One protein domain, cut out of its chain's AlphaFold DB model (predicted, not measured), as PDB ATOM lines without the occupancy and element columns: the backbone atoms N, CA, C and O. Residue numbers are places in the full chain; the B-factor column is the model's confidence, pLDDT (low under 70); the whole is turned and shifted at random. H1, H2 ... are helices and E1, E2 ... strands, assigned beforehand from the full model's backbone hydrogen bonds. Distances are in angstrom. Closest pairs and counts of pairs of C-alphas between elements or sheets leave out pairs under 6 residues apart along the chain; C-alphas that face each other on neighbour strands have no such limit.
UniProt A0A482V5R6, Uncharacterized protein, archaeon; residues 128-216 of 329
ATOM      1  N   GLU A 128     161.260 124.645 237.961       48.69
ATOM      2  CA  GLU A 128     160.204 125.111 237.065       48.69
ATOM      3  C   GLU A 128     159.514 126.405 237.520       48.69
ATOM      4  O   GLU A 128     158.542 126.843 236.885       48.69
ATOM      5  N   THR A 129     159.986 127.022 238.607       54.31
ATOM      6  CA  THR A 129     159.391 128.249 239.134       54.31
ATOM      7  C   THR A 129     159.726 129.421 238.205       54.31
ATOM      8  O   THR A 129     160.825 129.971 238.218       54.31
ATOM      9  N   ARG A 130     158.764 129.838 237.368       67.88
ATOM     10  CA  ARG A 130     158.889 131.028 236.506       67.88
ATOM     11  C   ARG A 130     158.635 132.304 237.316       67.88
ATOM     12  O   ARG A 130     157.608 132.957 237.142       67.88
ATOM     13  N   PHE A 131     159.580 132.656 238.190       70.31
ATOM     14  CA  PHE A 131     159.481 133.786 239.124       70.31
ATOM     15  C   PHE A 131     158.951 135.073 238.493       70.31
ATOM     16  O   PHE A 131     157.923 135.600 238.918       70.31
ATOM     17  N   GLY A 132     159.612 135.533 237.429       79.56
ATOM     18  CA  GLY A 132     159.230 136.772 236.756       79.56
ATOM     19  C   GLY A 132     157.823 136.723 236.158       79.56
ATOM     20  O   GLY A 132     157.115 137.722 236.197       79.56
ATOM     21  N   HIS A 133     157.382 135.563 235.660       79.88
ATOM     22  CA  HIS A 133     156.059 135.433 235.046       79.88
ATOM     23  C   HIS A 133     154.944 135.590 236.080       79.88
ATOM     24  O   HIS A 133     154.017 136.367 235.875       79.88
ATOM     25  N   ILE A 134     155.053 134.877 237.203       80.50
ATOM     26  CA  ILE A 134     154.015 134.867 238.238       80.50
ATOM     27  C   ILE A 134     153.955 136.223 238.939       80.50
ATOM     28  O   ILE A 134     152.869 136.736 239.185       80.50
ATOM     29  N   GLN A 135     155.111 136.838 239.208       86.50
ATOM     30  CA  GLN A 135     155.160 138.177 239.785       86.50
ATOM     31  C   GLN A 135     154.550 139.224 238.841       86.50
ATOM     32  O   GLN A 135     153.727 140.030 239.266       86.50
ATOM     33  N   MET A 136     154.904 139.191 237.553       86.94
ATOM     34  CA  MET A 136     154.331 140.093 236.550       86.94
ATOM     35  C   MET A 136     152.815 139.910 236.431       86.94
ATOM     36  O   MET A 136     152.075 140.891 236.377       86.94
ATOM     37  N   TRP A 137     152.351 138.660 236.415       85.88
ATOM     38  CA  TRP A 137     150.929 138.333 236.396       85.88
ATOM     39  C   TRP A 137     150.208 138.857 237.652       85.88
ATOM     40  O   TRP A 137     149.183 139.529 237.521       85.88
ATOM     41  N   HIS A 138     150.755 138.618 238.851       89.25
ATOM     42  CA  HIS A 138     150.172 139.078 240.119       89.25
ATOM     43  C   HIS A 138     150.066 140.601 240.157       89.25
ATOM     44  O   HIS A 138     148.978 141.123 240.388       89.25
ATOM     45  N   ASN A 139     151.148 141.305 239.818       91.75
ATOM     46  CA  ASN A 139     151.163 142.766 239.751       91.75
ATOM     47  C   ASN A 139     150.106 143.293 238.773       91.75
ATOM     48  O   ASN A 139     149.321 144.165 239.127       91.75
ATOM     49  N   LYS A 140     150.014 142.705 237.572       90.81
ATOM     50  CA  LYS A 140     149.006 143.087 236.571       90.81
ATOM     51  C   LYS A 140     147.578 142.912 237.098       90.81
ATOM     52  O   LYS A 140     146.713 143.745 236.831       90.81
ATOM     53  N   CYS A 141     147.329 141.827 237.826       89.69
ATOM     54  CA  CYS A 141     146.029 141.545 238.423       89.69
ATOM     55  C   CYS A 141     145.686 142.544 239.547       89.69
ATOM     56  O   CYS A 141     144.585 143.095 239.559       89.69
ATOM     57  N   MET A 142     146.639 142.841 240.436       92.19
ATOM     58  CA  MET A 142     146.465 143.833 241.507       92.19
ATOM     59  C   MET A 142     146.261 145.251 240.960       92.19
ATOM     60  O   MET A 142     145.378 145.970 241.427       92.19
ATOM     61  N   ASP A 143     146.998 145.632 239.917       94.25
ATOM     62  CA  ASP A 143     146.826 146.921 239.243       94.25
ATOM     63  C   ASP A 143     145.420 147.072 238.653       94.25
ATOM     64  O   ASP A 143     144.834 148.155 238.708       94.25
ATOM     65  N   MET A 144     144.864 145.994 238.086       93.50
ATOM     66  CA  MET A 144     143.505 146.015 237.544       93.50
ATOM     67  C   MET A 144     142.460 146.154 238.651       93.50
ATOM     68  O   MET A 144     141.556 146.976 238.528       93.50
ATOM     69  N   LEU A 145     142.618 145.425 239.760       91.81
ATOM     70  CA  LEU A 145     141.752 145.586 240.930       91.81
ATOM     71  C   LEU A 145     141.734 147.033 241.429       91.81
ATOM     72  O   LEU A 145     140.659 147.600 241.626       91.81
ATOM     73  N   HIS A 146     142.909 147.653 241.565       93.44
ATOM     74  CA  HIS A 146     143.019 149.042 242.005       93.44
ATOM     75  C   HIS A 146     142.357 150.016 241.021       93.44
ATOM     76  O   HIS A 146     141.608 150.894 241.447       93.44
ATOM     77  N   LYS A 147     142.569 149.841 239.709       94.38
ATOM     78  CA  LYS A 147     141.926 150.670 238.670       94.38
ATOM     79  C   LYS A 147     140.403 150.553 238.683       94.38
ATOM     80  O   LYS A 147     139.720 151.546 238.452       94.38
ATOM     81  N   SER A 148     139.885 149.366 238.976       93.50
ATOM     82  CA  SER A 148     138.448 149.098 239.081       93.50
ATOM     83  C   SER A 148     137.856 149.451 240.450       93.50
ATOM     84  O   SER A 148     136.673 149.200 240.667       93.50
ATOM     85  N   ASN A 149     138.647 150.013 241.375       95.00
ATOM     86  CA  ASN A 149     138.248 150.282 242.760       95.00
ATOM     87  C   ASN A 149     137.667 149.036 243.467       95.00
ATOM     88  O   ASN A 149     136.699 149.113 244.226       95.00
ATOM     89  N   MET A 150     138.242 147.865 243.181       92.44
ATOM     90  CA  MET A 150     137.849 146.580 243.753       92.44
ATOM     91  C   MET A 150     138.906 146.084 244.738       92.44
ATOM     92  O   MET A 150     140.106 146.230 244.524       92.44
ATOM     93  N   ASN A 151     138.457 145.442 245.814       91.69
ATOM     94  CA  ASN A 151     139.341 144.733 246.736       91.69
ATOM     95  C   ASN A 151     139.578 143.293 246.239       91.69
ATOM     96  O   ASN A 151     138.693 142.692 245.627       91.69
ATOM     97  N   PHE A 152     140.731 142.708 246.575       86.69
ATOM     98  CA  PHE A 152     141.065 141.296 246.341       86.69
ATOM     99  C   PHE A 152     139.964 140.306 246.776       86.69
ATOM    100  O   PHE A 152     139.772 139.258 246.163       86.69
ATOM    101  N   ASN A 153     139.171 140.650 247.791       87.00
ATOM    102  CA  ASN A 153     138.028 139.864 248.253       87.00
ATOM    103  C   ASN A 153     136.941 139.651 247.180       87.00
ATOM    104  O   ASN A 153     136.141 138.722 247.318       87.00
ATOM    105  N   VAL A 154     136.924 140.441 246.095       86.44
ATOM    106  CA  VAL A 154     136.000 140.251 244.963       86.44
ATOM    107  C   VAL A 154     136.100 138.842 244.378       86.44
ATOM    108  O   VAL A 154     135.081 138.251 244.021       86.44
ATOM    109  N   PHE A 155     137.299 138.257 244.397       80.88
ATOM    110  CA  PHE A 155     137.583 136.893 243.957       80.88
ATOM    111  C   PHE A 155     136.827 135.807 244.729       80.88
ATOM    112  O   PHE A 155     136.579 134.719 244.213       80.88
ATOM    113  N   PHE A 156     136.432 136.106 245.965       81.19
ATOM    114  CA  PHE A 156     135.732 135.182 246.856       81.19
ATOM    115  C   PHE A 156     134.223 135.449 246.896       81.19
ATOM    116  O   PHE A 156     133.498 134.784 247.641       81.19
ATOM    117  N   SER A 157     133.738 136.409 246.101       83.56
ATOM    118  CA  SER A 157     132.313 136.715 245.987       83.56
ATOM    119  C   SER A 157     131.560 135.644 245.189       83.56
ATOM    120  O   SER A 157     132.102 134.987 244.293       83.56
ATOM    121  N   SER A 158     130.265 135.486 245.482       81.06
ATOM    122  CA  SER A 158     129.370 134.597 244.729       81.06
ATOM    123  C   SER A 158     129.294 134.975 243.250       81.06
ATOM    124  O   SER A 158     129.272 134.088 242.399       81.06
ATOM    125  N   ASN A 159     129.316 136.277 242.949       80.62
ATOM    126  CA  ASN A 159     129.262 136.801 241.586       80.62
ATOM    127  C   ASN A 159     130.488 136.359 240.789       80.62
ATOM    128  O   ASN A 159     130.349 135.795 239.708       80.62
ATOM    129  N   PHE A 160     131.686 136.523 241.353       78.81
ATOM    130  CA  PHE A 160     132.915 136.087 240.694       78.81
ATOM    131  C   PHE A 160     132.892 134.578 240.406       78.81
ATOM    132  O   PHE A 160     133.177 134.147 239.288       78.81
ATOM    133  N   SER A 161     132.468 133.764 241.383       75.44
ATOM    134  CA  SER A 161     132.329 132.314 241.191       75.44
ATOM    135  C   SER A 161     131.316 131.963 240.094       75.44
ATOM    136  O   SER A 161     131.586 131.079 239.279       75.44
ATOM    137  N   TYR A 162     130.185 132.665 240.033       80.62
ATOM    138  CA  TYR A 162     129.166 132.470 239.003       80.62
ATOM    139  C   TYR A 162     129.718 132.729 237.595       80.62
ATOM    140  O   TYR A 162     129.698 131.823 236.761       80.62
ATOM    141  N   TYR A 163     130.307 133.904 237.355       77.19
ATOM    142  CA  TYR A 163     130.836 134.265 236.034       77.19
ATOM    143  C   TYR A 163     132.033 133.407 235.617       77.19
ATOM    144  O   TYR A 163     132.156 133.045 234.446       77.19
ATOM    145  N   SER A 164     132.864 132.994 236.580       70.44
ATOM    146  CA  SER A 164     133.948 132.042 236.326       70.44
ATOM    147  C   SER A 164     133.418 130.694 235.804       70.44
ATOM    148  O   SER A 164     133.952 130.150 234.840       70.44
ATOM    149  N   LYS A 165     132.312 130.181 236.362       74.69
ATOM    150  CA  LYS A 165     131.689 128.920 235.918       74.69
ATOM    151  C   LYS A 165     130.994 129.065 234.570       74.69
ATOM    152  O   LYS A 165     131.102 128.172 233.733       74.69
ATOM    153  N   LEU A 166     130.314 130.188 234.357       74.38
ATOM    154  CA  LEU A 166     129.618 130.511 233.112       74.38
ATOM    155  C   LEU A 166     130.558 130.484 231.909       74.38
ATOM    156  O   LEU A 166     130.259 129.834 230.911       74.38
ATOM    157  N   ARG A 167     131.744 131.086 232.054       70.44
ATOM    158  CA  ARG A 167     132.789 131.076 231.024       70.44
ATOM    159  C   ARG A 167     133.203 129.662 230.600       70.44
ATOM    160  O   ARG A 167     133.475 129.437 229.427       70.44
ATOM    161  N   VAL A 168     133.288 128.719 231.541       67.88
ATOM    162  CA  VAL A 168     133.755 127.346 231.266       67.88
ATOM    163  C   VAL A 168     132.645 126.468 230.705       67.88
ATOM    164  O   VAL A 168     132.900 125.640 229.835       67.88
ATOM    165  N   HIS A 169     131.426 126.615 231.220       73.31
ATOM    166  CA  HIS A 169     130.351 125.658 230.963       73.31
ATOM    167  C   HIS A 169     129.323 126.128 229.931       73.31
ATOM    168  O   HIS A 169     128.634 125.281 229.368       73.31
ATOM    169  N   ASN A 170     129.211 127.435 229.669       79.25
ATOM    170  CA  ASN A 170     128.210 127.974 228.751       79.25
ATOM    171  C   ASN A 170     128.740 129.188 227.968       79.25
ATOM    172  O   ASN A 170     128.361 130.334 228.214       79.25
ATOM    173  N   ALA A 171     129.640 128.925 227.015       76.75
ATOM    174  CA  ALA A 171     130.310 129.964 226.233       76.75
ATOM    175  C   ALA A 171     129.333 130.885 225.478       76.75
ATOM    176  O   ALA A 171     129.559 132.089 225.431       76.75
ATOM    177  N   SER A 172     128.221 130.361 224.949       82.50
ATOM    178  CA  SER A 172     127.235 131.161 224.205       82.50
ATOM    179  C   SER A 172     126.445 132.126 225.099       82.50
ATOM    180  O   SER A 172     126.178 133.266 224.711       82.50
ATOM    181  N   GLU A 173     126.095 131.706 226.317       81.06
ATOM    182  CA  GLU A 173     125.470 132.586 227.313       81.06
ATOM    183  C   GLU A 173     126.461 133.656 227.787       81.06
ATOM    184  O   GLU A 173     126.121 134.837 227.858       81.06
ATOM    185  N   TYR A 174     127.717 133.266 228.015       78.69
ATOM    186  CA  TYR A 174     128.789 134.192 228.373       78.69
ATOM    187  C   TYR A 174     129.036 135.251 227.280       78.69
ATOM    188  O   TYR A 174     129.116 136.440 227.584       78.69
ATOM    189  N   GLU A 175     129.069 134.855 226.003       83.38
ATOM    190  CA  GLU A 175     129.170 135.779 224.862       83.38
ATOM    191  C   GLU A 175     127.979 136.737 224.762       83.38
ATOM    192  O   GLU A 175     128.140 137.885 224.351       83.38
ATOM    193  N   THR A 176     126.784 136.293 225.154       85.12
ATOM    194  CA  THR A 176     125.588 137.147 225.152       85.12
ATOM    195  C   THR A 176     125.689 138.235 226.219       85.12
ATOM    196  O   THR A 176     125.416 139.398 225.933       85.12
ATOM    197  N   ILE A 177     126.157 137.877 227.418       80.88
ATOM    198  CA  ILE A 177     126.398 138.817 228.524       80.88
ATOM    199  C   ILE A 177     127.484 139.843 228.157       80.88
ATOM    200  O   ILE A 177     127.392 141.006 228.541       80.88
ATOM    201  N   LEU A 178     128.495 139.434 227.383       83.38
ATOM    202  CA  LEU A 178     129.591 140.307 226.956       83.38
ATOM    203  C   LEU A 178     129.190 141.393 225.948       83.38
ATOM    204  O   LEU A 178     129.941 142.355 225.790       83.38
ATOM    205  N   LYS A 179     128.050 141.262 225.260       89.19
ATOM    206  CA  LYS A 179     127.632 142.246 224.247       89.19
ATOM    207  C   LYS A 179     127.209 143.582 224.853       89.19
ATOM    208  O   LYS A 179     127.450 144.608 224.227       89.19
ATOM    209  N   ASP A 180     126.608 143.563 226.041       89.12
ATOM    210  CA  ASP A 180     126.182 144.776 226.746       89.12
ATOM    211  C   ASP A 180     126.162 144.562 228.275       89.12
ATOM    212  O   ASP A 180     125.100 144.431 228.890       89.12
ATOM    213  N   PRO A 181     127.340 144.421 228.915       88.31
ATOM    214  CA  PRO A 181     127.407 144.203 230.350       88.31
ATOM    215  C   PRO A 181     127.079 145.503 231.105       88.31
ATOM    216  O   PRO A 181     127.632 146.556 230.770       88.31
ATOM    217  N   PRO A 182     126.279 145.446 232.189       87.50
ATOM    218  CA  PRO A 182     126.159 146.554 233.137       87.50
ATOM    219  C   PRO A 182     127.540 147.068 233.570       87.50
ATOM    220  O   PRO A 182     128.476 146.275 233.679       87.50
ATOM    221  N   SER A 183     127.682 148.367 233.860       85.56
ATOM    222  CA  SER A 183     128.978 148.997 234.191       85.56
ATOM    223  C   SER A 183     129.769 148.239 235.259       85.56
ATOM    224  O   SER A 183     130.967 148.001 235.107       85.56
ATOM    225  N   ASP A 184     129.078 147.798 236.307       82.06
ATOM    226  CA  ASP A 184     129.682 147.111 237.448       82.06
ATOM    227  C   ASP A 184     130.121 145.691 237.070       82.06
ATOM    228  O   ASP A 184     131.154 145.194 237.524       82.06
ATOM    229  N   LEU A 185     129.362 145.048 236.174       86.69
ATOM    230  CA  LEU A 185     129.714 143.749 235.616       86.69
ATOM    231  C   LEU A 185     130.896 143.866 234.653       86.69
ATOM    232  O   LEU A 185     131.773 143.009 234.667       86.69
ATOM    233  N   LYS A 186     130.963 144.934 233.855       90.06
ATOM    234  CA  LYS A 186     132.079 145.176 232.937       90.06
ATOM    235  C   LYS A 186     133.408 145.241 233.687       90.06
ATOM    236  O   LYS A 186     134.335 144.523 233.330       90.06
ATOM    237  N   ALA A 187     133.470 146.007 234.777       89.56
ATOM    238  CA  ALA A 187     134.677 146.097 235.597       89.56
ATOM    239  C   ALA A 187     135.077 144.732 236.195       89.56
ATOM    240  O   ALA A 187     136.255 144.378 236.211       89.56
ATOM    241  N   LEU A 188     134.096 143.929 236.628       87.81
ATOM    242  CA  LEU A 188     134.340 142.571 237.126       87.81
ATOM    243  C   LEU A 188     134.886 141.646 236.028       87.81
ATOM    244  O   LEU A 188     135.789 140.849 236.284       87.81
ATOM    245  N   LEU A 189     134.343 141.747 234.813       87.12
ATOM    246  CA  LEU A 189     134.777 140.970 233.653       87.12
ATOM    247  C   LEU A 189     136.185 141.372 233.192       87.12
ATOM    248  O   LEU A 189     136.980 140.494 232.860       87.12
ATOM    249  N   ASP A 190     136.528 142.659 233.254       89.38
ATOM    250  CA  ASP A 190     137.872 143.163 232.939       89.38
ATOM    251  C   ASP A 190     138.919 142.648 233.945       89.38
ATOM    252  O   ASP A 190     140.013 142.217 233.553       89.38
ATOM    253  N   VAL A 191     138.570 142.621 235.240       88.31
ATOM    254  CA  VAL A 191     139.389 141.999 236.296       88.31
ATOM    255  C   VAL A 191     139.546 140.502 236.036       88.31
ATOM    256  O   VAL A 191     140.671 140.002 236.016       88.31
ATOM    257  N   LEU A 192     138.441 139.787 235.793       83.44
ATOM    258  CA  LEU A 192     138.446 138.358 235.459       83.44
ATOM    259  C   LEU A 192     139.404 138.072 234.304       83.44
ATOM    260  O   LEU A 192     140.287 137.230 234.432       83.44
ATOM    261  N   GLU A 193     139.254 138.791 233.196       84.88
ATOM    262  CA  GLU A 193     140.021 138.566 231.978       84.88
ATOM    263  C   GLU A 193     141.509 138.890 232.146       84.88
ATOM    264  O   GLU A 193     142.368 138.171 231.633       84.88
ATOM    265  N   THR A 194     141.823 139.940 232.905       87.94
ATOM    266  CA  THR A 194     143.208 140.341 233.175       87.94
ATOM    267  C   THR A 194     143.921 139.367 234.103       87.94
ATOM    268  O   THR A 194     145.108 139.088 233.906       87.94
ATOM    269  N   CYS A 195     143.201 138.854 235.101       84.88
ATOM    270  CA  CYS A 195     143.726 137.926 236.093       84.88
ATOM    271  C   CYS A 195     143.711 136.466 235.613       84.88
ATOM    272  O   CYS A 195     144.351 135.627 236.244       84.88
ATOM    273  N   VAL A 196     143.048 136.137 234.497       81.50
ATOM    274  CA  VAL A 196     143.169 134.810 233.873       81.50
ATOM    275  C   VAL A 196     144.589 134.619 233.348       81.50
ATOM    276  O   VAL A 196     145.067 135.346 232.477       81.50
ATOM    277  N   GLU A 197     145.266 133.593 233.855       70.25
ATOM    278  CA  GLU A 197     146.600 133.237 233.392       70.25
ATOM    279  C   GLU A 197     146.511 132.467 232.064       70.25
ATOM    280  O   GLU A 197     145.922 131.390 231.986       70.25
ATOM    281  N   ARG A 198     147.081 133.043 230.996       68.31
ATOM    282  CA  ARG A 198     147.067 132.489 229.625       68.31
ATOM    283  C   ARG A 198     148.425 131.956 229.173       68.31
ATOM    284  O   ARG A 198     148.718 131.951 227.979       68.31
ATOM    285  N   SER A 199     149.297 131.586 230.105       64.06
ATOM    286  CA  SER A 199     150.602 131.061 229.717       64.06
ATOM    287  C   SER A 199     150.465 129.748 228.942       64.06
ATOM    288  O   SER A 199     149.500 129.004 229.108       64.06
ATOM    289  N   ASP A 200     151.486 129.437 228.145       60.09
ATOM    290  CA  ASP A 200     151.717 128.125 227.523       60.09
ATOM    291  C   ASP A 200     151.567 126.958 228.512       60.09
ATOM    292  O   ASP A 200     151.188 125.855 228.135       60.09
ATOM    293  N   GLN A 201     151.845 127.212 229.790       54.12
ATOM    294  CA  GLN A 201     151.746 126.236 230.872       54.12
ATOM    295  C   GLN A 201     150.374 126.216 231.549       54.12
ATOM    296  O   GLN A 201     150.024 125.225 232.185       54.12
ATOM    297  N   ALA A 202     149.589 127.282 231.389       50.50
ATOM    298  CA  ALA A 202     148.217 127.367 231.856       50.50
ATOM    299  C   ALA A 202     147.197 126.856 230.815       50.50
ATOM    300  O   ALA A 202     145.997 127.042 230.997       50.50
ATOM    301  N   SER A 203     147.644 126.224 229.731       45.09
ATOM    302  CA  SER A 203     146.750 125.646 228.735       45.09
ATOM    303  C   SER A 203     147.323 124.308 228.271       45.09
ATOM    304  O   SER A 203     148.337 124.274 227.573       45.09
ATOM    305  N   VAL A 204     146.709 123.193 228.674       42.31
ATOM    306  CA  VAL A 204     147.102 121.866 228.155       42.31
ATOM    307  C   VAL A 204     146.761 121.766 226.663       42.31
ATOM    308  O   VAL A 204     147.520 121.177 225.901       42.31
ATOM    309  N   ASP A 205     145.711 122.479 226.253       43.56
ATOM    310  CA  ASP A 205     145.415 122.860 224.876       43.56
ATOM    311  C   ASP A 205     145.458 124.384 224.781       43.56
ATOM    312  O   ASP A 205     144.863 125.032 225.639       43.56
ATOM    313  N   LYS A 206     146.074 124.962 223.740       42.94
ATOM    314  CA  LYS A 206     146.243 126.422 223.506       42.94
ATOM    315  C   LYS A 206     144.963 127.287 223.603       42.94
ATOM    316  O   LYS A 206     145.055 128.505 223.489       42.94
ATOM    317  N   GLY A 207     143.785 126.686 223.798       39.62
ATOM    318  CA  GLY A 207     142.498 127.353 224.038       39.62
ATOM    319  C   GLY A 207     141.871 127.125 225.425       39.62
ATOM    320  O   GLY A 207     140.826 127.697 225.717       39.62
ATOM    321  N   SER A 208     142.478 126.314 226.295       42.66
ATOM    322  CA  SER A 208     141.988 126.049 227.654       42.66
ATOM    323  C   SER A 208     142.592 127.058 228.631       42.66
ATOM    324  O   SER A 208     143.724 126.913 229.068       42.66
ATOM    325  N   SER A 209     141.866 128.126 228.957       47.53
ATOM    326  CA  SER A 209     142.278 129.021 230.042       47.53
ATOM    327  C   SER A 209     142.089 128.309 231.382       47.53
ATOM    328  O   SER A 209     140.942 128.004 231.728       47.53
ATOM    329  N   TYR A 210     143.154 128.075 232.159       54.38
ATOM    330  CA  TYR A 210     142.954 127.698 233.558       54.38
ATOM    331  C   TYR A 210     142.397 128.887 234.319       54.38
ATOM    332  O   TYR A 210     143.062 129.905 234.520       54.38
ATOM    333  N   LEU A 211     141.155 128.726 234.764       55.59
ATOM    334  CA  LEU A 211     140.643 129.598 235.787       55.59
ATOM    335  C   LEU A 211     141.332 129.242 237.100       55.59
ATOM    336  O   LEU A 211     141.346 128.076 237.504       55.59
ATOM    337  N   PRO A 212     141.909 130.236 237.766       59.78
ATOM    338  CA  PRO A 212     142.476 130.036 239.076       59.78
ATOM    339  C   PRO A 212     141.432 129.558 240.071       59.78
ATOM    340  O   PRO A 212     140.240 129.858 239.965       59.78
ATOM    341  N   THR A 213     141.906 128.793 241.049       65.69
ATOM    342  CA  THR A 213     141.047 128.256 242.102       65.69
ATOM    343  C   THR A 213     141.164 129.110 243.354       65.69
ATOM    344  O   THR A 213     142.258 129.509 243.760       65.69
ATOM    345  N   TYR A 214     140.009 129.389 243.952       67.31
ATOM    346  CA  TYR A 214     139.874 130.273 245.101       67.31
ATOM    347  C   TYR A 214     139.614 129.461 246.353       67.31
ATOM    348  O   TYR A 214     138.666 128.675 246.416       67.31
ATOM    349  N   HIS A 215     140.445 129.685 247.366       68.44
ATOM    350  CA  HIS A 215     140.414 128.905 248.595       68.44
ATOM    351  C   HIS A 215     140.396 129.830 249.808       68.44
ATOM    352  O   HIS A 215     141.254 130.699 249.967       68.44
ATOM    353  N   LYS A 216     139.422 129.628 250.707       68.25
ATOM    354  CA  LYS A 216     139.316 130.407 251.957       68.25
ATOM    355  C   LYS A 216     140.531 130.209 252.865       68.25
ATOM    356  O   LYS A 216     140.931 131.129 253.575       68.25
TER     357      LYS A 216
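This is residues 128 to 216 of the 329 residues of an uncharacterized protein of archaeon (UniProt A0A482V5R6). Two helices, H1 and H5, run opposite ways and overlap only in part, the last residues of H5 beside H1. H3 crosses H5 steeply near the middle of H5 and turns sharply into H4, with short H2 between H1 and H3; a long unnamed loop, residues 196 to 212, then leads from H5 to the lone strand E1, which ends near H2. The printed part has 89 residues, with five named helices and one named strand in the order H1, H2, H3, H4, H5, E1, and its class is mostly helix. It is compact, with a radius of gyration of the C-alphas of 13.5 A, and spans 39 by 31 by 25 A.

H1, residues 131 to 147, touches H5, residues 183 to 195, at a shallow tilt of 8 degrees, opposite ways. Their closest C-alphas are those of Cys 141 and Cys 195, 4.9 A apart, and H5 touches H1 with residues 190 to 195 alone. H2, residues 152 to 156, is close to H1 but not clearly touching it, the closest C-alphas being those of Leu 145 and Phe 152, 6.9 A apart. H3, residues 158 to 169, only just touches H5, with 3 pairs of C-alphas within 8 A, the closest those of Phe 160 and Leu 188 at 7.5 A; the tilt is steep, 63 degrees, the same way. H4, residues 171 to 179, touches H3 at a steep tilt of 57 degrees, opposite ways, with the closest C-alphas, those of Arg 167 and Tyr 174, 5.7 A apart. H4 and H5 are near each other, while H1 is apart from H3 and H4. The helix packing is mostly crossed, but only just: of 3 touching pairs, 1 is at a shallow tilt. E1, residues 213 to 216, pairs with no named strand; its closest C-alpha to H2 is that of Tyr 214, 6.7 A from that of Phe 156. In H1, H4 and H5 every O i to N i+4 pair is within hydrogen-bond range; H3 has 7 of 8, and H2 has 0 of 1 but 2 of 2 O i to N i+3 pairs.

H1 begins at C-alpha 131, (159.481, 133.786, 239.124), and is 24.4 A long. H2 is 8.1 A long, H3 16.4 A, H4 12.7 A and H5 18.5 A; H5 ends at C-alpha 195, (143.726, 137.926, 236.093). E1 is 10.2 A long and ends at C-alpha 216, (139.316, 130.407, 251.957).

The two C-alphas farthest apart are those of Glu 128 and Asp 180, at 40.6 A. The printed part has no cut; the link from H5 to E1 is long, with 17 residues, and the other four are tight. The mean pLDDT of the printed part is 77.0, and residues 128 to 130, 168 and 198 to 216 are under 70.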